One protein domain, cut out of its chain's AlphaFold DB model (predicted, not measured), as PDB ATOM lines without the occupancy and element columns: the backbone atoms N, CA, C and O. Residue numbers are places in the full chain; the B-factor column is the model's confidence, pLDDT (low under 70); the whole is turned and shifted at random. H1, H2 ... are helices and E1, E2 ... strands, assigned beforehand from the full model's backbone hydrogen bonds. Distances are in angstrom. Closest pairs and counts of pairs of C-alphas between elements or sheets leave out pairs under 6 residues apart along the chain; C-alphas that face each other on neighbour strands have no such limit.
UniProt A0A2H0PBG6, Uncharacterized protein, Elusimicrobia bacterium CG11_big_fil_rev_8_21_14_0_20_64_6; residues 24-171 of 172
ATOM      1  N   SER A  24      25.220 -12.664 -38.108       94.25
ATOM      2  CA  SER A  24      25.684 -14.038 -37.946       94.25
ATOM      3  C   SER A  24      26.673 -14.397 -39.050       94.25
ATOM      4  O   SER A  24      26.502 -13.989 -40.205       94.25
ATOM      5  N   LEU A  25      27.699 -15.166 -38.693       96.12
ATOM      6  CA  LEU A  25      28.558 -15.857 -39.647       96.12
ATOM      7  C   LEU A  25      27.851 -17.160 -40.021       96.12
ATOM      8  O   LEU A  25      27.538 -17.960 -39.147       96.12
ATOM      9  N   VAL A  26      27.525 -17.329 -41.300       96.44
ATOM     10  CA  VAL A  26      26.684 -18.443 -41.773       96.44
ATOM     11  C   VAL A  26      27.502 -19.514 -42.477       96.44
ATOM     12  O   VAL A  26      27.137 -20.681 -42.422       96.44
ATOM     13  N   ASN A  27      28.581 -19.124 -43.154       97.56
ATOM     14  CA  ASN A  27      29.420 -20.053 -43.897       97.56
ATOM     15  C   ASN A  27      30.878 -19.599 -43.906       97.56
ATOM     16  O   ASN A  27      31.152 -18.394 -43.932       97.56
ATOM     17  N   VAL A  28      31.781 -20.578 -43.951       98.19
ATOM     18  CA  VAL A  28      33.208 -20.418 -44.236       98.19
ATOM     19  C   VAL A  28      33.587 -21.534 -45.203       98.19
ATOM     20  O   VAL A  28      33.407 -22.706 -44.886       98.19
ATOM     21  N   SER A  29      34.099 -21.186 -46.380       98.06
ATOM     22  CA  SER A  29      34.592 -22.156 -47.358       98.06
ATOM     23  C   SER A  29      35.950 -21.745 -47.900       98.06
ATOM     24  O   SER A  29      36.246 -20.561 -48.076       98.06
ATOM     25  N   TRP A  30      36.786 -22.733 -48.185       98.31
ATOM     26  CA  TRP A  30      37.999 -22.524 -48.958       98.31
ATOM     27  C   TRP A  30      37.663 -22.327 -50.429       98.31
ATOM     28  O   TRP A  30      36.724 -22.922 -50.953       98.31
ATOM     29  N   GLN A  31      38.444 -21.484 -51.096       98.00
ATOM     30  CA  GLN A  31      38.391 -21.303 -52.534       98.00
ATOM     31  C   GLN A  31      39.783 -21.372 -53.143       98.00
ATOM     32  O   GLN A  31      40.744 -20.820 -52.596       98.00
ATOM     33  N   ARG A  32      39.863 -21.986 -54.320       96.19
ATOM     34  CA  ARG A  32      41.057 -22.015 -55.161       96.19
ATOM     35  C   ARG A  32      40.893 -21.113 -56.373       96.19
ATOM     36  O   ARG A  32      39.797 -20.984 -56.920       96.19
ATOM     37  N   ALA A  33      41.982 -20.483 -56.785       95.62
ATOM     38  CA  ALA A  33      42.012 -19.709 -58.013       95.62
ATOM     39  C   ALA A  33      42.068 -20.631 -59.235       95.62
ATOM     40  O   ALA A  33      42.937 -21.496 -59.317       95.62
ATOM     41  N   GLN A  34      41.214 -20.368 -60.218       93.81
ATOM     42  CA  GLN A  34      41.403 -20.833 -61.586       93.81
ATOM     43  C   GLN A  34      42.243 -19.803 -62.333       93.81
ATOM     44  O   GLN A  34      41.910 -18.613 -62.363       93.81
ATOM     45  N   VAL A  35      43.357 -20.241 -62.911       90.69
ATOM     46  CA  VAL A  35      44.343 -19.355 -63.535       90.69
ATOM     47  C   VAL A  35      44.411 -19.642 -65.030       90.69
ATOM     48  O   VAL A  35      44.562 -20.789 -65.436       90.69
ATOM     49  N   ALA A  36      44.348 -18.590 -65.847       89.94
ATOM     50  CA  ALA A  36      44.684 -18.649 -67.267       89.94
ATOM     51  C   ALA A  36      45.914 -17.767 -67.513       89.94
ATOM     52  O   ALA A  36      45.877 -16.543 -67.343       89.94
ATOM     53  N   GLY A  37      47.038 -18.400 -67.856       88.88
ATOM     54  CA  GLY A  37      48.336 -17.731 -67.925       88.88
ATOM     55  C   GLY A  37      48.780 -17.226 -66.547       88.88
ATOM     56  O   GLY A  37      48.976 -18.015 -65.632       88.88
ATOM     57  N   ALA A  38      48.932 -15.907 -66.393       86.31
ATOM     58  CA  ALA A  38      49.365 -15.272 -65.141       86.31
ATOM     59  C   ALA A  38      48.220 -14.630 -64.326       86.31
ATOM     60  O   ALA A  38      48.467 -14.011 -63.287       86.31
ATOM     61  N   ARG A  39      46.967 -14.719 -64.798       89.94
ATOM     62  CA  ARG A  39      45.815 -14.027 -64.196       89.94
ATOM     63  C   ARG A  39      44.816 -15.013 -63.606       89.94
ATOM     64  O   ARG A  39      44.522 -16.042 -64.204       89.94
ATOM     65  N   VAL A  40      44.266 -14.653 -62.447       92.62
ATOM     66  CA  VAL A  40      43.138 -15.373 -61.846       92.62
ATOM     67  C   VAL A  40      41.872 -15.012 -62.617       92.62
ATOM     68  O   VAL A  40      41.518 -13.838 -62.691       92.62
ATOM     69  N   VAL A  41      41.221 -16.016 -63.197       94.06
ATOM     70  CA  VAL A  41      40.002 -15.863 -64.004       94.06
ATOM     71  C   VAL A  41      38.762 -16.023 -63.139       94.06
ATOM     72  O   VAL A  41      37.826 -15.236 -63.236       94.06
ATOM     73  N   SER A  42      38.767 -17.018 -62.257       95.38
ATOM     74  CA  SER A  42      37.665 -17.282 -61.340       95.38
ATOM     75  C   SER A  42      38.177 -17.895 -60.040       95.38
ATOM     76  O   SER A  42      39.353 -18.236 -59.898       95.38
ATOM     77  N   TRP A  43      37.279 -17.981 -59.067       97.12
ATOM     78  CA  TRP A  43      37.511 -18.656 -57.800       97.12
ATOM     79  C   TRP A  43      36.426 -19.697 -57.609       97.12
ATOM     80  O   TRP A  43      35.246 -19.389 -57.770       97.12
ATOM     81  N   GLU A  44      36.834 -20.899 -57.238       96.94
ATOM     82  CA  GLU A  44      35.942 -22.036 -57.044       96.94
ATOM     83  C   GLU A  44      36.079 -22.545 -55.623       96.94
ATOM     84  O   GLU A  44      37.180 -22.523 -55.073       96.94
ATOM     85  N   ASP A  45      34.974 -23.002 -55.037       97.12
ATOM     86  CA  ASP A  45      35.025 -23.659 -53.738       97.12
ATOM     87  C   ASP A  45      35.902 -24.918 -53.831       97.12
ATOM     88  O   ASP A  45      35.882 -25.646 -54.826       97.12
ATOM     89  N   ALA A  46      36.718 -25.134 -52.806       96.44
ATOM     90  CA  ALA A  46      37.678 -26.221 -52.756       96.44
ATOM     91  C   ALA A  46      37.574 -26.942 -51.417       96.44
ATOM     92  O   ALA A  46      37.677 -26.323 -50.364       96.44
ATOM     93  N   GLU A  47      37.421 -28.258 -51.471       96.62
ATOM     94  CA  GLU A  47      37.508 -29.140 -50.299       96.62
ATOM     95  C   GLU A  47      38.826 -29.915 -50.284       96.62
ATOM     96  O   GLU A  47      39.302 -30.333 -49.230       96.62
ATOM     97  N   LYS A  48      39.461 -30.038 -51.455       96.31
ATOM     98  CA  LYS A  48      40.722 -30.738 -51.647       96.31
ATOM     99  C   LYS A  48      41.618 -30.026 -52.653       96.31
ATOM    100  O   LYS A  48      41.161 -29.556 -53.700       96.31
ATOM    101  N   LEU A  49      42.907 -30.002 -52.346       94.38
ATOM    102  CA  LEU A  49      43.980 -29.641 -53.255       94.38
ATOM    103  C   LEU A  49      44.655 -30.886 -53.804       94.38
ATOM    104  O   LEU A  49      44.851 -31.878 -53.105       94.38
ATOM    105  N   THR A  50      45.000 -30.811 -55.081       90.81
ATOM    106  CA  THR A  50      45.742 -31.854 -55.792       90.81
ATOM    107  C   THR A  50      47.230 -31.540 -55.876       90.81
ATOM    108  O   THR A  50      47.985 -32.366 -56.369       90.81
ATOM    109  N   ASP A  51      47.646 -30.345 -55.457       88.56
ATOM    110  CA  ASP A  51      49.038 -29.931 -55.396       88.56
ATOM    111  C   ASP A  51      49.593 -29.987 -53.968       88.56
ATOM    112  O   ASP A  51      48.901 -29.713 -52.987       88.56
ATOM    113  N   GLY A  52      50.876 -30.339 -53.888       81.88
ATOM    114  CA  GLY A  52      51.622 -30.578 -52.657       81.88
ATOM    115  C   GLY A  52      52.126 -32.018 -52.574       81.88
ATOM    116  O   GLY A  52      51.620 -32.872 -53.300       81.88
ATOM    117  N   PRO A  53      53.098 -32.277 -51.681       82.38
ATOM    118  CA  PRO A  53      54.411 -31.618 -51.569       82.38
ATOM    119  C   PRO A  53      55.222 -31.621 -52.890       82.38
ATOM    120  O   PRO A  53      54.902 -32.362 -53.814       82.38
ATOM    121  N   PRO A  54      56.286 -30.792 -53.037       83.50
ATOM    122  CA  PRO A  54      56.855 -29.849 -52.065       83.50
ATOM    123  C   PRO A  54      56.336 -28.406 -52.212       83.50
ATOM    124  O   PRO A  54      56.894 -27.485 -51.612       83.50
ATOM    125  N   LYS A  55      55.319 -28.163 -53.049       86.12
ATOM    126  CA  LYS A  55      54.760 -26.823 -53.287       86.12
ATOM    127  C   LYS A  55      53.253 -26.877 -53.497       86.12
ATOM    128  O   LYS A  55      52.765 -27.764 -54.184       86.12
ATOM    129  N   ILE A  56      52.563 -25.863 -52.984       90.00
ATOM    130  CA  ILE A  56      51.199 -25.513 -53.384       90.00
ATOM    131  C   ILE A  56      51.330 -24.305 -54.312       90.00
ATOM    132  O   ILE A  56      51.721 -23.224 -53.873       90.00
ATOM    133  N   ASN A  57      51.077 -24.504 -55.604       87.56
ATOM    134  CA  ASN A  57      51.100 -23.427 -56.602       87.56
ATOM    135  C   ASN A  57      49.717 -22.772 -56.744       87.56
ATOM    136  O   ASN A  57      49.588 -21.661 -57.264       87.56
ATOM    137  N   THR A  58      48.681 -23.463 -56.275       91.88
ATOM    138  CA  THR A  58      47.305 -22.995 -56.271       91.88
ATOM    139  C   THR A  58      47.147 -21.832 -55.300       91.88
ATOM    140  O   THR A  58      47.408 -21.951 -54.103       91.88
ATOM    141  N   ARG A  59      46.673 -20.684 -55.798       93.81
ATOM    142  CA  ARG A  59      46.334 -19.553 -54.922       93.81
ATOM    143  C   ARG A  59      45.050 -19.863 -54.167       93.81
ATOM    144  O   ARG A  59      44.056 -20.256 -54.778       93.81
ATOM    145  N   LEU A  60      45.065 -19.615 -52.862       96.00
ATOM    146  CA  LEU A  60      43.942 -19.882 -51.971       96.00
ATOM    147  C   LEU A  60      43.379 -18.593 -51.380       96.00
ATOM    148  O   LEU A  60      44.088 -17.607 -51.165       96.00
ATOM    149  N   ARG A  61      42.086 -18.628 -51.079       97.25
ATOM    150  CA  ARG A  61      41.411 -17.661 -50.211       97.25
ATOM    151  C   ARG A  61      40.297 -18.370 -49.455       97.25
ATOM    152  O   ARG A  61      39.839 -19.420 -49.890       97.25
ATOM    153  N   ALA A  62      39.813 -17.776 -48.375       98.00
ATOM    154  CA  ALA A  62      38.561 -18.203 -47.764       98.00
ATOM    155  C   ALA A  62      37.432 -17.249 -48.162       98.00
ATOM    156  O   ALA A  62      37.623 -16.030 -48.198       98.00
ATOM    157  N   ARG A  63      36.256 -17.801 -48.452       98.38
ATOM    158  CA  ARG A  63      35.004 -17.067 -48.599       98.38
ATOM    159  C   ARG A  63      34.173 -17.258 -47.340       98.38
ATOM    160  O   ARG A  63      33.975 -18.368 -46.859       98.38
ATOM    161  N   LEU A  64      33.669 -16.153 -46.830       98.12
ATOM    162  CA  LEU A  64      32.821 -16.074 -45.657       98.12
ATOM    163  C   LEU A  64      31.473 -15.541 -46.093       98.12
ATOM    164  O   LEU A  64      31.442 -14.598 -46.880       98.12
ATOM    165  N   THR A  65      30.386 -16.034 -45.515       98.25
ATOM    166  CA  THR A  65      29.068 -15.428 -45.720       98.25
ATOM    167  C   THR A  65      28.542 -14.884 -44.404       98.25
ATOM    168  O   THR A  65      28.220 -15.635 -43.482       98.25
ATOM    169  N   LEU A  66      28.419 -13.562 -44.334       97.38
ATOM    170  CA  LEU A  66      27.751 -12.859 -43.248       97.38
ATOM    171  C   LEU A  66      26.274 -12.676 -43.584       97.38
ATOM    172  O   LEU A  66      25.921 -12.357 -44.721       97.38
ATOM    173  N   LYS A  67      25.400 -12.826 -42.590       96.31
ATOM    174  CA  LYS A  67      23.967 -12.542 -42.715       96.31
ATOM    175  C   LYS A  67      23.515 -11.667 -41.562       96.31
ATOM    176  O   LYS A  67      23.644 -12.061 -40.406       96.31
ATOM    177  N   ASN A  68      22.940 -10.518 -41.894       94.81
ATOM    178  CA  ASN A  68      22.228  -9.682 -40.941       94.81
ATOM    179  C   ASN A  68      20.724  -9.931 -41.087       94.81
ATOM    180  O   ASN A  68      20.154  -9.647 -42.139       94.81
ATOM    181  N   ARG A  69      20.098 -10.502 -40.056       93.75
ATOM    182  CA  ARG A  69      18.641 -10.732 -39.992       93.75
ATOM    183  C   ARG A  69      17.893  -9.582 -39.316       93.75
ATOM    184  O   ARG A  69      16.669  -9.579 -39.298       93.75
ATOM    185  N   GLY A  70      18.634  -8.618 -38.776       90.69
ATOM    186  CA  GLY A  70      18.079  -7.507 -38.032       90.69
ATOM    187  C   GLY A  70      17.474  -6.439 -38.947       90.69
ATOM    188  O   GLY A  70      17.882  -6.294 -40.109       90.69
ATOM    189  N   PRO A  71      16.535  -5.643 -38.413       91.31
ATOM    190  CA  PRO A  71      15.920  -4.520 -39.121       91.31
ATOM    191  C   PRO A  71      16.859  -3.314 -39.297       91.31
ATOM    192  O   PRO A  71      16.560  -2.421 -40.085       91.31
ATOM    193  N   VAL A  72      17.997  -3.280 -38.596       92.69
ATOM    194  CA  VAL A  72      19.028  -2.234 -38.708       92.69
ATOM    195  C   VAL A  72      20.321  -2.799 -39.289       92.69
ATOM    196  O   VAL A  72      20.575  -4.002 -39.219       92.69
ATOM    197  N   ALA A  73      21.153  -1.939 -39.877       93.38
ATOM    198  CA  ALA A  73      22.459  -2.345 -40.383       93.38
ATOM    199  C   ALA A  73      23.410  -2.761 -39.246       93.38
ATOM    200  O   ALA A  73      23.406  -2.159 -38.175       93.38
ATOM    201  N   ALA A  74      24.253  -3.759 -39.511       92.06
ATOM    202  CA  ALA A  74      25.403  -4.082 -38.676       92.06
ATOM    203  C   ALA A  74      26.606  -3.283 -39.184       92.06
ATOM    204  O   ALA A  74      26.904  -3.341 -40.377       92.06
ATOM    205  N   GLU A  75      27.287  -2.549 -38.311       92.88
ATOM    206  CA  GLU A  75      28.412  -1.673 -38.662       92.88
ATOM    207  C   GLU A  75      29.617  -1.955 -37.760       92.88
ATOM    208  O   GLU A  75      29.468  -2.532 -36.684       92.88
ATOM    209  N   GLY A  76      30.819  -1.578 -38.209       92.06
ATOM    210  CA  GLY A  76      32.039  -1.730 -37.405       92.06
ATOM    211  C   GLY A  76      32.403  -3.186 -37.095       92.06
ATOM    212  O   GLY A  76      32.939  -3.479 -36.030       92.06
ATOM    213  N   ILE A  77      32.101  -4.104 -38.011       94.25
ATOM    214  CA  ILE A  77      32.250  -5.545 -37.798       94.25
ATOM    215  C   ILE A  77      33.735  -5.908 -37.862       94.25
ATOM    216  O   ILE A  77      34.418  -5.604 -38.846       94.25
ATOM    217  N   LEU A  78      34.220  -6.600 -36.834       95.94
ATOM    218  CA  LEU A  78      35.565  -7.157 -36.790       95.94
ATOM    219  C   LEU A  78      35.481  -8.680 -36.859       95.94
ATOM    220  O   LEU A  78      34.844  -9.317 -36.023       95.94
ATOM    221  N   LEU A  79      36.117  -9.254 -37.870       97.12
ATOM    222  CA  LEU A  79      36.312 -10.690 -37.987       97.12
ATOM    223  C   LEU A  79      37.717 -11.017 -37.506       97.12
ATOM    224  O   LEU A  79      38.673 -10.395 -37.968       97.12
ATOM    225  N   ARG A  80      37.841 -12.005 -36.630       96.75
ATOM    226  CA  ARG A  80      39.121 -12.597 -36.243       96.75
ATOM    227  C   ARG A  80      39.223 -13.972 -36.855       96.75
ATOM    228  O   ARG A  80      38.247 -14.721 -36.831       96.75
ATOM    229  N   TYR A  81      40.376 -14.302 -37.415       97.62
ATOM    230  CA  TYR A  81      40.583 -15.613 -38.002       97.62
ATOM    231  C   TYR A  81      41.985 -16.136 -37.763       97.62
ATOM    232  O   TYR A  81      42.927 -15.379 -37.549       97.62
ATOM    233  N   SER A  82      42.109 -17.455 -37.816       98.00
ATOM    234  CA  SER A  82      43.377 -18.145 -37.661       98.00
ATOM    235  C   SER A  82      43.543 -19.233 -38.707       98.00
ATOM    236  O   SER A  82      42.570 -19.901 -39.067       98.00
ATOM    237  N   LEU A  83      44.781 -19.442 -39.148       98.38
ATOM    238  CA  LEU A  83      45.160 -20.521 -40.054       98.38
ATOM    239  C   LEU A  83      45.989 -21.562 -39.307       98.38
ATOM    240  O   LEU A  83      46.911 -21.223 -38.567       98.38
ATOM    241  N   THR A  84      45.659 -22.836 -39.485       98.25
ATOM    242  CA  THR A  84      46.314 -23.958 -38.801       98.25
ATOM    243  C   THR A  84      46.557 -25.092 -39.786       98.25
ATOM    244  O   THR A  84      45.682 -25.407 -40.586       98.25
ATOM    245  N   GLY A  85      47.735 -25.711 -39.742       97.25
ATOM    246  CA  GLY A  85      48.020 -26.919 -40.513       97.25
ATOM    247  C   GLY A  85      47.970 -28.160 -39.629       97.25
ATOM    248  O   GLY A  85      48.417 -28.116 -38.482       97.25
ATOM    249  N   ARG A  86      47.461 -29.267 -40.166       96.81
ATOM    250  CA  ARG A  86      47.697 -30.600 -39.611       96.81
ATOM    251  C   ARG A  86      48.902 -31.187 -40.321       96.81
ATOM    252  O   ARG A  86      48.866 -31.287 -41.539       96.81
ATOM    253  N   VAL A  87      49.967 -31.483 -39.587       94.44
ATOM    254  CA  VAL A  87      51.277 -31.817 -40.160       94.44
ATOM    255  C   VAL A  87      51.656 -33.262 -39.894       94.44
ATOM    256  O   VAL A  87      51.405 -33.779 -38.807       94.44
ATOM    257  N   SER A  88      52.309 -33.875 -40.871       92.69
ATOM    258  CA  SER A  88      52.905 -35.208 -40.787       92.69
ATOM    259  C   SER A  88      54.277 -35.215 -41.482       92.69
ATOM    260  O   SER A  88      54.562 -34.330 -42.303       92.69
ATOM    261  N   PRO A  89      55.177 -36.146 -41.112       91.12
ATOM    262  CA  PRO A  89      56.445 -36.333 -41.809       91.12
ATOM    263  C   PRO A  89      56.211 -36.711 -43.273       91.12
ATOM    264  O   PRO A  89      55.375 -37.557 -43.567       91.12
ATOM    265  N   VAL A  90      56.990 -36.136 -44.192       86.88
ATOM    266  CA  VAL A  90      56.884 -36.450 -45.633       86.88
ATOM    267  C   VAL A  90      57.370 -37.869 -45.949       86.88
ATOM    268  O   VAL A  90      56.917 -38.481 -46.903       86.88
ATOM    269  N   ALA A  91      58.309 -38.395 -45.161       82.31
ATOM    270  CA  ALA A  91      58.928 -39.697 -45.411       82.31
ATOM    271  C   ALA A  91      58.073 -40.900 -44.963       82.31
ATOM    272  O   ALA A  91      58.446 -42.039 -45.233       82.31
ATOM    273  N   GLU A  92      56.955 -40.668 -44.268       77.50
ATOM    274  CA  GLU A  92      56.107 -41.720 -43.711       77.50
ATOM    275  C   GLU A  92      54.677 -41.595 -44.250       77.50
ATOM    276  O   GLU A  92      53.848 -40.899 -43.669       77.50
ATOM    277  N   ASP A  93      54.369 -42.345 -45.316       65.94
ATOM    278  CA  ASP A  93      53.079 -42.375 -46.044       65.94
ATOM    279  C   ASP A  93      51.825 -42.660 -45.184       65.94
ATOM    280  O   ASP A  93      50.702 -42.698 -45.689       65.94
ATOM    281  N   LYS A  94      51.985 -42.931 -43.884       67.38
ATOM    282  CA  LYS A  94      50.901 -43.327 -42.968       67.38
ATOM    283  C   LYS A  94      51.016 -42.733 -41.567       67.38
ATOM    284  O   LYS A  94      50.302 -43.179 -40.669       67.38
ATOM    285  N   ALA A  95      51.902 -41.765 -41.354       76.75
ATOM    286  CA  ALA A  95      51.992 -41.108 -40.059       76.75
ATOM    287  C   ALA A  95      50.712 -40.304 -39.784       76.75
ATOM    288  O   ALA A  95      50.262 -39.509 -40.613       76.75
ATOM    289  N   GLU A  96      50.113 -40.498 -38.608       85.94
ATOM    290  CA  GLU A  96      48.948 -39.718 -38.203       85.94
ATOM    291  C   GLU A  96      49.351 -38.248 -38.024       85.94
ATOM    292  O   GLU A  96      50.153 -37.899 -37.158       85.94
ATOM    293  N   GLY A  97      48.802 -37.375 -38.870       91.38
ATOM    294  CA  GLY A  97      49.076 -35.947 -38.786       91.38
ATOM    295  C   GLY A  97      48.486 -35.313 -37.526       91.38
ATOM    296  O   GLY A  97      47.325 -35.560 -37.183       91.38
ATOM    297  N   VAL A  98      49.249 -34.421 -36.894       95.12
ATOM    298  CA  VAL A  98      48.860 -33.695 -35.675       95.12
ATOM    299  C   VAL A  98      48.530 -32.245 -36.014       95.12
ATOM    300  O   VAL A  98      49.234 -31.596 -36.791       95.12
ATOM    301  N   TRP A  99      47.446 -31.713 -35.444       97.31
ATOM    302  CA  TRP A  99      47.129 -30.290 -35.578       97.31
ATOM    303  C   TRP A  99      48.187 -29.459 -34.859       97.31
ATOM    304  O   TRP A  99      48.371 -29.585 -33.650       97.31
ATOM    305  N   GLY A 100      48.878 -28.606 -35.612       95.00
ATOM    306  CA  GLY A 100      49.820 -27.655 -35.043       95.00
ATOM    307  C   GLY A 100      49.123 -26.498 -34.331       95.00
ATOM    308  O   GLY A 100      47.897 -26.374 -34.315       95.00
ATOM    309  N   ILE A 101      49.932 -25.596 -33.781       95.19
ATOM    310  CA  ILE A 101      49.454 -24.277 -33.363       95.19
ATOM    311  C   ILE A 101      49.095 -23.428 -34.595       95.19
ATOM    312  O   ILE A 101      49.662 -23.650 -35.673       95.19
ATOM    313  N   PRO A 102      48.191 -22.439 -34.468       97.38
ATOM    314  CA  PRO A 102      47.946 -21.500 -35.549       97.38
ATOM    315  C   PRO A 102      49.237 -20.812 -35.998       97.38
ATOM    316  O   PRO A 102      49.977 -20.268 -35.182       97.38
ATOM    317  N   PHE A 103      49.501 -20.830 -37.303       97.00
ATOM    318  CA  PHE A 103      50.667 -20.163 -37.886       97.00
ATOM    319  C   PHE A 103      50.356 -18.732 -38.343       97.00
ATOM    320  O   PHE A 103      51.278 -17.970 -38.616       97.00
ATOM    321  N   SER A 104      49.070 -18.376 -38.429       97.69
ATOM    322  CA  SER A 104      48.589 -17.016 -38.682       97.69
ATOM    323  C   SER A 104      47.375 -16.743 -37.808       97.69
ATOM    324  O   SER A 104      46.510 -17.613 -37.679       97.69
ATOM    325  N   VAL A 105      47.308 -15.541 -37.239       97.06
ATOM    326  CA  VAL A 105      46.139 -14.996 -36.543       97.06
ATOM    327  C   VAL A 105      45.990 -13.557 -37.005       97.06
ATOM    328  O   VAL A 105      46.891 -12.749 -36.802       97.06
ATOM    329  N   ASP A 106      44.866 -13.255 -37.638       97.00
ATOM    330  CA  ASP A 106      44.658 -12.014 -38.371       97.00
ATOM    331  C   ASP A 106      43.247 -11.464 -38.141       97.00
ATOM    332  O   ASP A 106      42.340 -12.143 -37.644       97.00
ATOM    333  N   GLU A 107      43.051 -10.210 -38.547       96.62
ATOM    334  CA  GLU A 107      41.781  -9.510 -38.419       96.62
ATOM    335  C   GLU A 107      41.302  -8.946 -39.762       96.62
ATOM    336  O   GLU A 107      42.076  -8.426 -40.570       96.62
ATOM    337  N   LYS A 108      39.987  -8.983 -39.993       97.31
ATOM    338  CA  LYS A 108      39.337  -8.357 -41.148       97.31
ATOM    339  C   LYS A 108      38.197  -7.459 -40.696       97.31
ATOM    340  O   LYS A 108      37.211  -7.912 -40.122       97.31
ATOM    341  N   ARG A 109      38.303  -6.172 -41.027       96.94
ATOM    342  CA  ARG A 109      37.225  -5.199 -40.821       96.94
ATOM    343  C   ARG A 109      36.230  -5.260 -41.975       96.94
ATOM    344  O   ARG A 109      36.619  -5.188 -43.141       96.94
ATOM    345  N   VAL A 110      34.951  -5.362 -41.634       96.88
ATOM    346  CA  VAL A 110      33.824  -5.285 -42.564       96.88
ATOM    347  C   VAL A 110      33.007  -4.047 -42.187       96.88
ATOM    348  O   VAL A 110      32.410  -4.020 -41.111       96.88
ATOM    349  N   PRO A 111      32.980  -2.995 -43.028       94.62
ATOM    350  CA  PRO A 111      32.385  -1.721 -42.631       94.62
ATOM    351  C   PRO A 111      30.903  -1.829 -42.276       94.62
ATOM    352  O   PRO A 111      30.473  -1.258 -41.276       94.62
ATOM    353  N   LYS A 112      30.133  -2.554 -43.100       95.25
ATOM    354  CA  LYS A 112      28.676  -2.606 -42.997       95.25
ATOM    355  C   LYS A 112      28.077  -3.856 -43.634       95.25
ATOM    356  O   LYS A 112      28.465  -4.236 -44.736       95.25
ATOM    357  N   VAL A 113      27.053  -4.418 -42.993       96.44
ATOM    358  CA  VAL A 113      26.098  -5.363 -43.590       96.44
ATOM    359  C   VAL A 113      24.693  -4.789 -43.427       96.44
ATOM    360  O   VAL A 113      24.206  -4.601 -42.310       96.44
ATOM    361  N   GLY A 114      24.040  -4.483 -44.550       96.19
ATOM    362  CA  GLY A 114      22.705  -3.880 -44.557       96.19
ATOM    363  C   GLY A 114      21.637  -4.739 -43.860       96.19
ATOM    364  O   GLY A 114      21.845  -5.938 -43.659       96.19
ATOM    365  N   PRO A 115      20.491  -4.145 -43.491       95.62
ATOM    366  CA  PRO A 115      19.398  -4.872 -42.852       95.62
ATOM    367  C   PRO A 115      18.852  -5.952 -43.787       95.62
ATOM    368  O   PRO A 115      18.689  -5.715 -44.986       95.62
ATOM    369  N   ASN A 116      18.577  -7.142 -43.252       95.44
ATOM    370  CA  ASN A 116      18.093  -8.296 -44.023       95.44
ATOM    371  C   ASN A 116      18.980  -8.679 -45.229       95.44
ATOM    372  O   ASN A 116      18.497  -9.250 -46.210       95.44
ATOM    373  N   LYS A 117      20.282  -8.359 -45.190       97.50
ATOM    374  CA  LYS A 117      21.231  -8.656 -46.274       97.50
ATOM    375  C   LYS A 117      22.175  -9.804 -45.934       97.50
ATOM    376  O   LYS A 117      22.434 -10.129 -44.774       97.50
ATOM    377  N   ARG A 118      22.716 -10.390 -47.003       97.88
ATOM    378  CA  ARG A 118      23.890 -11.263 -46.977       97.88
ATOM    379  C   ARG A 118      25.062 -10.545 -47.635       97.88
ATOM    380  O   ARG A 118      24.847  -9.779 -48.574       97.88
ATOM    381  N   LEU A 119      26.264 -10.794 -47.137       98.25
ATOM    382  CA  LEU A 119      27.500 -10.258 -47.691       98.25
ATOM    383  C   LEU A 119      28.567 -11.346 -47.696       98.25
ATOM    384  O   LEU A 119      28.851 -11.926 -46.646       98.25
ATOM    385  N   ASP A 120      29.178 -11.559 -48.857       98.25
ATOM    386  CA  ASP A 120      30.362 -12.399 -48.964       98.25
ATOM    387  C   ASP A 120      31.622 -11.576 -48.673       98.25
ATOM    388  O   ASP A 120      31.813 -10.479 -49.206       98.25
ATOM    389  N   VAL A 121      32.483 -12.110 -47.809       98.12
ATOM    390  CA  VAL A 121      33.754 -11.504 -47.402       98.12
ATOM    391  C   VAL A 121      34.877 -12.474 -47.729       98.12
ATOM    392  O   VAL A 121      34.766 -13.668 -47.470       98.12
ATOM    393  N   TYR A 122      35.970 -11.964 -48.291       97.94
ATOM    394  CA  TYR A 122      37.099 -12.785 -48.719       97.94
ATOM    395  C   TYR A 122      38.321 -12.539 -47.832       97.94
ATOM    396  O   TYR A 122      38.697 -11.385 -47.599       97.94
ATOM    397  N   LEU A 123      38.940 -13.625 -47.365       97.31
ATOM    398  CA  LEU A 123      40.179 -13.615 -46.587       97.31
ATOM    399  C   LEU A 123      41.320 -14.175 -47.432       97.31
ATOM    400  O   LEU A 123      41.225 -15.281 -47.962       97.31
ATOM    401  N   THR A 124      42.398 -13.414 -47.556       92.62
ATOM    402  CA  THR A 124      43.627 -13.852 -48.224       92.62
ATOM    403  C   THR A 124      44.493 -14.646 -47.253       92.62
ATOM    404  O   THR A 124      44.574 -14.289 -46.080       92.62
ATOM    405  N   THR A 125      45.155 -15.699 -47.732       90.81
ATOM    406  CA  THR A 125      46.038 -16.539 -46.901       90.81
ATOM    407  C   THR A 125      47.530 -16.286 -47.121       90.81
ATOM    408  O   THR A 125      48.345 -16.586 -46.247       90.81
ATOM    409  N   SER A 126      47.903 -15.710 -48.264       87.44
ATOM    410  CA  SER A 126      49.260 -15.218 -48.521       87.44
ATOM    411  C   SER A 126      49.500 -13.871 -47.817       87.44
ATOM    412  O   SER A 126      48.567 -13.067 -47.727       87.44
ATOM    413  N   PRO A 127      50.734 -13.583 -47.353       93.06
ATOM    414  CA  PRO A 127      51.955 -14.390 -47.505       93.06
ATOM    415  C   PRO A 127      52.178 -15.436 -46.394       93.06
ATOM    416  O   PRO A 127      53.088 -16.255 -46.506       93.06
ATOM    417  N   ALA A 128      51.374 -15.433 -45.325       94.00
ATOM    418  CA  ALA A 128      51.599 -16.276 -44.147       94.00
ATOM    419  C   ALA A 128      51.665 -17.777 -44.478       94.00
ATOM    420  O   ALA A 128      52.563 -18.477 -44.010       94.00
ATOM    421  N   LEU A 129      50.760 -18.262 -45.337       94.81
ATOM    422  CA  LEU A 129      50.753 -19.659 -45.777       94.81
ATOM    423  C   LEU A 129      52.042 -20.047 -46.521       94.81
ATOM    424  O   LEU A 129      52.600 -21.110 -46.269       94.81
ATOM    425  N   GLU A 130      52.541 -19.188 -47.408       93.50
ATOM    426  CA  GLU A 130      53.744 -19.462 -48.206       93.50
ATOM    427  C   GLU A 130      54.981 -19.607 -47.310       93.50
ATOM    428  O   GLU A 130      55.757 -20.555 -47.447       93.50
ATOM    429  N   LEU A 131      55.126 -18.706 -46.334       94.56
ATOM    430  CA  LEU A 131      56.211 -18.752 -45.353       94.56
ATOM    431  C   LEU A 131      56.123 -19.996 -44.462       94.56
ATOM    432  O   LEU A 131      57.147 -20.624 -44.170       94.56
ATOM    433  N   TYR A 132      54.910 -20.371 -44.054       95.50
ATOM    434  CA  TYR A 132      54.659 -21.574 -43.266       95.50
ATOM    435  C   TYR A 132      55.067 -22.847 -44.019       95.50
ATOM    436  O   TYR A 132      55.863 -23.635 -43.505       95.50
ATOM    437  N   LEU A 133      54.606 -23.011 -45.264       94.62
ATOM    438  CA  LEU A 133      54.940 -24.167 -46.105       94.62
ATOM    439  C   LEU A 133      56.447 -24.261 -46.372       94.62
ATOM    440  O   LEU A 133      57.031 -25.338 -46.259       94.62
ATOM    441  N   ALA A 134      57.109 -23.132 -46.648       93.50
ATOM    442  CA  ALA A 134      58.556 -23.093 -46.856       93.50
ATOM    443  C   ALA A 134      59.356 -23.483 -45.597       93.50
ATOM    444  O   ALA A 134      60.454 -24.039 -45.695       93.50
ATOM    445  N   LYS A 135      58.847 -23.180 -44.396       94.31
ATOM    446  CA  LYS A 135      59.461 -23.614 -43.133       94.31
ATOM    447  C   LYS A 135      59.262 -25.114 -42.903       94.31
ATOM    448  O   LYS A 135      60.234 -25.787 -42.578       94.31
ATOM    449  N   LEU A 136      58.045 -25.622 -43.096       93.56
ATOM    450  CA  LEU A 136      57.732 -27.041 -42.909       93.56
ATOM    451  C   LEU A 136      58.500 -27.943 -43.874       93.56
ATOM    452  O   LEU A 136      59.149 -28.888 -43.427       93.56
ATOM    453  N   GLY A 137      58.507 -27.602 -45.166       91.31
ATOM    454  CA  GLY A 137      59.194 -28.398 -46.181       91.31
ATOM    455  C   GLY A 137      60.691 -28.546 -45.896       91.31
ATOM    456  O   GLY A 137      61.246 -29.628 -46.054       91.31
ATOM    457  N   ARG A 138      61.345 -27.497 -45.373       92.19
ATOM    458  CA  ARG A 138      62.756 -27.560 -44.939       92.19
ATOM    459  C   ARG A 138      62.987 -28.458 -43.723       92.19
ATOM    460  O   ARG A 138      64.101 -28.926 -43.532       92.19
ATOM    461  N   ALA A 139      61.963 -28.671 -42.904       92.38
ATOM    462  CA  ALA A 139      62.027 -29.518 -41.721       92.38
ATOM    463  C   ALA A 139      61.613 -30.978 -42.001       92.38
ATOM    464  O   ALA A 139      61.614 -31.780 -41.073       92.38
ATOM    465  N   GLY A 140      61.248 -31.327 -43.244       92.25
ATOM    466  CA  GLY A 140      60.768 -32.669 -43.601       92.25
ATOM    467  C   GLY A 140      59.307 -32.940 -43.220       92.25
ATOM    468  O   GLY A 140      58.888 -34.095 -43.192       92.25
ATOM    469  N   TRP A 141      58.533 -31.888 -42.939       93.19
ATOM    470  CA  TRP A 141      57.110 -31.970 -42.596       93.19
ATOM    471  C   TRP A 141      56.261 -31.351 -43.701       93.19
ATOM    472  O   TRP A 141      56.691 -30.420 -44.387       93.19
ATOM    473  N   TRP A 142      55.025 -31.819 -43.841       94.06
ATOM    474  CA  TRP A 142      54.063 -31.240 -44.771       94.06
ATOM    475  C   TRP A 142      52.655 -31.258 -44.183       94.06
ATOM    476  O   TRP A 142      52.329 -32.183 -43.434       94.06
ATOM    477  N   PRO A 143      51.818 -30.238 -44.451       95.12
ATOM    478  CA  PRO A 143      50.446 -30.281 -44.004       95.12
ATOM    479  C   PRO A 143      49.600 -31.132 -44.951       95.12
ATOM    480  O   PRO A 143      49.544 -30.856 -46.144       95.12
ATOM    481  N   ASP A 144      48.889 -32.108 -44.405       94.12
ATOM    482  CA  ASP A 144      47.880 -32.880 -45.144       94.12
ATOM    483  C   ASP A 144      46.486 -32.232 -45.076       94.12
ATOM    484  O   ASP A 144      45.581 -32.561 -45.843       94.12
ATOM    485  N   ARG A 145      46.303 -31.278 -44.154       96.31
ATOM    486  CA  ARG A 145      45.092 -30.470 -44.009       96.31
ATOM    487  C   ARG A 145      45.432 -29.046 -43.603       96.31
ATOM    488  O   ARG A 145      46.313 -28.804 -42.776       96.31
ATOM    489  N   LEU A 146      44.665 -28.102 -44.131       97.44
ATOM    490  CA  LEU A 146      44.684 -26.695 -43.752       97.44
ATOM    491  C   LEU A 146      43.323 -26.314 -43.183       97.44
ATOM    492  O   LEU A 146      42.292 -26.511 -43.815       97.44
ATOM    493  N   LYS A 147      43.311 -25.745 -41.985       98.31
ATOM    494  CA  LYS A 147      42.108 -25.257 -41.320       98.31
ATOM    495  C   LYS A 147      42.129 -23.743 -41.249       98.31
ATOM    496  O   LYS A 147      43.141 -23.152 -40.872       98.31
ATOM    497  N   ILE A 148      40.990 -23.135 -41.557       98.38
ATOM    498  CA  ILE A 148      40.684 -21.762 -41.178       98.38
ATOM    499  C   ILE A 148      39.581 -21.782 -40.126       98.38
ATOM    500  O   ILE A 148      38.586 -22.483 -40.283       98.38
ATOM    501  N   GLN A 149      39.765 -21.014 -39.060       98.25
ATOM    502  CA  GLN A 149      38.744 -20.769 -38.047       98.25
ATOM    503  C   GLN A 149      38.464 -19.273 -37.999       98.25
ATOM    504  O   GLN A 149      39.398 -18.478 -38.062       98.25
ATOM    505  N   VAL A 150      37.191 -18.890 -37.929       98.00
ATOM    506  CA  VAL A 150      36.745 -17.501 -38.045       98.00
ATOM    507  C   VAL A 150      35.678 -17.213 -37.008       98.00
ATOM    508  O   VAL A 150      34.740 -17.985 -36.830       98.00
ATOM    509  N   MET A 151      35.794 -16.063 -36.365       96.50
ATOM    510  CA  MET A 151      34.872 -15.579 -35.352       96.50
ATOM    511  C   MET A 151      34.516 -14.118 -35.632       96.50
ATOM    512  O   MET A 151      35.348 -13.338 -36.098       96.50
ATOM    513  N   ILE A 152      33.273 -13.739 -35.334       95.62
ATOM    514  CA  ILE A 152      32.875 -12.331 -35.244       95.62
ATOM    515  C   ILE A 152      33.227 -11.857 -33.835       95.62
ATOM    516  O   ILE A 152      32.753 -12.445 -32.864       95.62
ATOM    517  N   GLU A 153      34.032 -10.802 -33.719       91.75
ATOM    518  CA  GLU A 153      34.341 -10.202 -32.422       91.75
ATOM    519  C   GLU A 153      33.036  -9.731 -31.753       91.75
ATOM    520  O   GLU A 153      32.279  -8.959 -32.358       91.75
ATOM    521  N   PRO A 154      32.749 -10.164 -30.513       83.69
ATOM    522  CA  PRO A 154      31.571  -9.701 -29.799       83.69
ATOM    523  C   PRO A 154      31.663  -8.194 -29.545       83.69
ATOM    524  O   PRO A 154      32.605  -7.715 -28.917       83.69
ATOM    525  N   HIS A 155      30.659  -7.432 -29.975       75.00
ATOM    526  CA  HIS A 155      30.497  -6.048 -29.529       75.00
ATOM    527  C   HIS A 155      29.545  -5.977 -28.331       75.00
ATOM    528  O   HIS A 155      28.776  -6.901 -28.052       75.00
ATOM    529  N   ARG A 156      29.560  -4.851 -27.609       70.06
ATOM    530  CA  ARG A 156      28.700  -4.654 -26.435       70.06
ATOM    531  C   ARG A 156      27.229  -4.882 -26.808       70.06
ATOM    532  O   ARG A 156      26.723  -4.270 -27.746       70.06
ATOM    533  N   GLY A 157      26.560  -5.774 -26.074       68.38
ATOM    534  CA  GLY A 157      25.153  -6.127 -26.292       68.38
ATOM    535  C   GLY A 157      24.882  -7.095 -27.451       68.38
ATOM    536  O   GLY A 157      23.714  -7.401 -27.691       68.38
ATOM    537  N   ALA A 158      25.916  -7.576 -28.153       70.88
ATOM    538  CA  ALA A 158      25.787  -8.647 -29.134       70.88
ATOM    539  C   ALA A 158      25.589 -10.003 -28.448       70.88
ATOM    540  O   ALA A 158      26.115 -10.247 -27.361       70.88
ATOM    541  N   VAL A 159      24.883 -10.906 -29.124       75.00
ATOM    542  CA  VAL A 159      24.870 -12.321 -28.747       75.00
ATOM    543  C   VAL A 159      26.171 -12.954 -29.255       75.00
ATOM    544  O   VAL A 159      26.490 -12.780 -30.436       75.00
ATOM    545  N   PRO A 160      26.930 -13.672 -28.407       78.25
ATOM    546  CA  PRO A 160      28.109 -14.400 -28.854       78.25
ATOM    547  C   PRO A 160      27.754 -15.339 -30.007       78.25
ATOM    548  O   PRO A 160      26.817 -16.129 -29.910       78.25
ATOM    549  N   SER A 161      28.499 -15.237 -31.105       84.12
ATOM    550  CA  SER A 161      28.381 -16.166 -32.226       84.12
ATOM    551  C   SER A 161      29.501 -17.198 -32.134       84.12
ATOM    552  O   SER A 161      30.642 -16.809 -31.875       84.12
ATOM    553  N   PRO A 162      29.212 -18.494 -32.341       89.69
ATOM    554  CA  PRO A 162      30.257 -19.504 -32.369       89.69
ATOM    555  C   PRO A 162      31.233 -19.214 -33.511       89.69
ATOM    556  O   PRO A 162      30.848 -18.690 -34.561       89.69
ATOM    557  N   ALA A 163      32.496 -19.576 -33.306       94.31
ATOM    558  CA  ALA A 163      33.449 -19.606 -34.401       94.31
ATOM    559  C   ALA A 163      33.025 -20.680 -35.414       94.31
ATOM    560  O   ALA A 163      32.606 -21.771 -35.023       94.31
ATOM    561  N   LEU A 164      33.145 -20.374 -36.703       97.69
ATOM    562  CA  LEU A 164      33.001 -21.359 -37.771       97.69
ATOM    563  C   LEU A 164      34.373 -21.745 -38.300       97.69
ATOM    564  O   LEU A 164      35.296 -20.929 -38.332       97.69
ATOM    565  N   GLU A 165      34.492 -22.985 -38.748       97.75
ATOM    566  CA  GLU A 165      35.726 -23.515 -39.308       97.75
ATOM    567  C   GLU A 165      35.493 -24.169 -40.667       97.75
ATOM    568  O   GLU A 165      34.394 -24.618 -40.986       97.75
ATOM    569  N   SER A 166      36.548 -24.193 -41.474       98.12
ATOM    570  CA  SER A 166      36.586 -24.898 -42.748       98.12
ATOM    571  C   SER A 166      37.941 -25.571 -42.905       98.12
ATOM    572  O   SER A 166      38.984 -24.964 -42.632       98.12
ATOM    573  N   VAL A 167      37.923 -26.829 -43.333       98.12
ATOM    574  CA  VAL A 167      39.115 -27.657 -43.516       98.12
ATOM    575  C   VAL A 167      39.270 -27.975 -44.996       98.12
ATOM    576  O   VAL A 167      38.316 -28.377 -45.650       98.12
ATOM    577  N   LEU A 168      40.481 -27.779 -45.499       97.50
ATOM    578  CA  LEU A 168      40.919 -28.096 -46.848       97.50
ATOM    579  C   LEU A 168      41.889 -29.268 -46.772       97.50
ATOM    580  O   LEU A 168      42.892 -29.186 -46.062       97.50
ATOM    581  N   GLU A 169      41.605 -30.339 -47.499       96.00
ATOM    582  CA  GLU A 169      42.547 -31.441 -47.672       96.00
ATOM    583  C   GLU A 169      43.654 -31.047 -48.648       96.00
ATOM    584  O   GLU A 169      43.412 -30.359 -49.642       96.00
ATOM    585  N   VAL A 170      44.874 -31.496 -48.380       92.88
ATOM    586  CA  VAL A 170      46.044 -31.268 -49.226       92.88
ATOM    587  C   VAL A 170      46.601 -32.625 -49.628       92.88
ATOM    588  O   VAL A 170      46.692 -33.529 -48.799       92.88
ATOM    589  N   ALA A 171      46.941 -32.781 -50.906       85.94
ATOM    590  CA  ALA A 171      47.621 -33.980 -51.373       85.94
ATOM    591  C   ALA A 171      48.963 -34.166 -50.640       85.94
ATOM    592  O   ALA A 171      49.688 -33.193 -50.394       85.94
TER     593      ALA A 171
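AT A GLANCE: This is residues 24 to 171 of the 172 residues of an uncharacterized protein of Elusimicrobia bacterium CG11_big_fil_rev_8_21_14_0_20_64_6 (UniProt A0A2H0PBG6). Two four-stranded sheets, both strongly twisted, stand partly face to face like a flattened barrel that is not fully closed, with E1 beside E8 along one seam and E5 meeting E6 mainly at one end of the other. The helix H1 lies at the end of this body where E6 ends and E7 begins, and the hairpin of E1 and E2 reaches away from the sheet E5 E4 E7 E8. The printed part has 148 residues with one named helix and eight named strands, in the order E1 E2 E3 E4 E5 E6 H1 E7 E8, and the class is mostly strand. The sheets have the orders E5 E4 E7 E8 and E2 E1 E3 E6, both antiparallel throughout. The whole is compact, with a radius of gyration of the C-alphas of 17.0 A, and elongated, spanning 55 by 35 by 22 A.

IN THESE COORDINATES: Start with E4, residues 74 to 89, the longest strand: find C-alpha 74 at (25.403, -4.082, -38.676) and go 44.9 A to C-alpha 89 at (56.445, -36.333, -41.809), passing a bend of 56 degrees at residue 77. E5 is residues 104 to 113, 25.8 A. E7, residues 141 to 152, measures 32.0 A and bends by 66 degrees at residue 144. E8, residues 164 to 170, covers 20.0 A and ends at C-alpha 170, (46.044, -31.268, -49.226). In the other sheet E1, residues 24 to 36, runs 35.2 A from C-alpha 24 at (25.684, -14.038, -37.946). Look next for E2 at residues 39 to 45, E3 at residues 60 to 68, 26.4 A, and E6 at residues 118 to 124. The helix H1 is residues 128 to 138, 15.9 A long.

HOW THE PARTS SIT: In the sheet E5 E4 E7 E8, look first at E4 and E7, antiparallel at 163 degrees, where N 82 and O 149 are 2.9 A apart, within hydrogen-bond range. E5 and E4 form a hairpin, with N 108 and O 79 at 2.8 A. E7 and E8 form another, with N 146 and O 168 at 2.8 A. H1 is on this sheet, two layers with the helix on one face, at a height over the sheet of 6.3 A and over none of its strands. The closest C-alphas of H1 and E7 are those of Leu 136 and Trp 142, 5.9 A apart. In H1, 6 of 7 O i to N i+4 pairs are within hydrogen-bond range. Cross to the second sheet at E1 and E8, whose closest C-alphas, those of Ser 29 and Ser 166, are 5.7 A apart. This sheet is curled like part of a barrel. E1 and E3 are antiparallel at 147 degrees, with N 29 and O 63 at 2.9 A. The hairpin of E1 and E2 has N 34 and O 42 at 2.8 A, and E3 and E6 have N 64 and O 121 at 2.8 A. The closest C-alphas of E5 and E6 are those of Val 113 and Leu 119, 6.5 A apart. E2 is apart from E4, E5, E7 and E8, and H1 is not on this sheet.

THE WHOLE: The two C-alphas farthest apart are those of Pro 71 and Ala 91, 55.9 A. The printed part has no cut. The links E2 to E3, E4 to E5 and E7 to E8 are long, with 14, 14 and 11 residues. Within the first, residues 48 to 49 pair in parallel with residues 169 to 170 of E8. The mean pLDDT of the printed part is 92.8, and residues 93 to 94 and residue 157 are under 70.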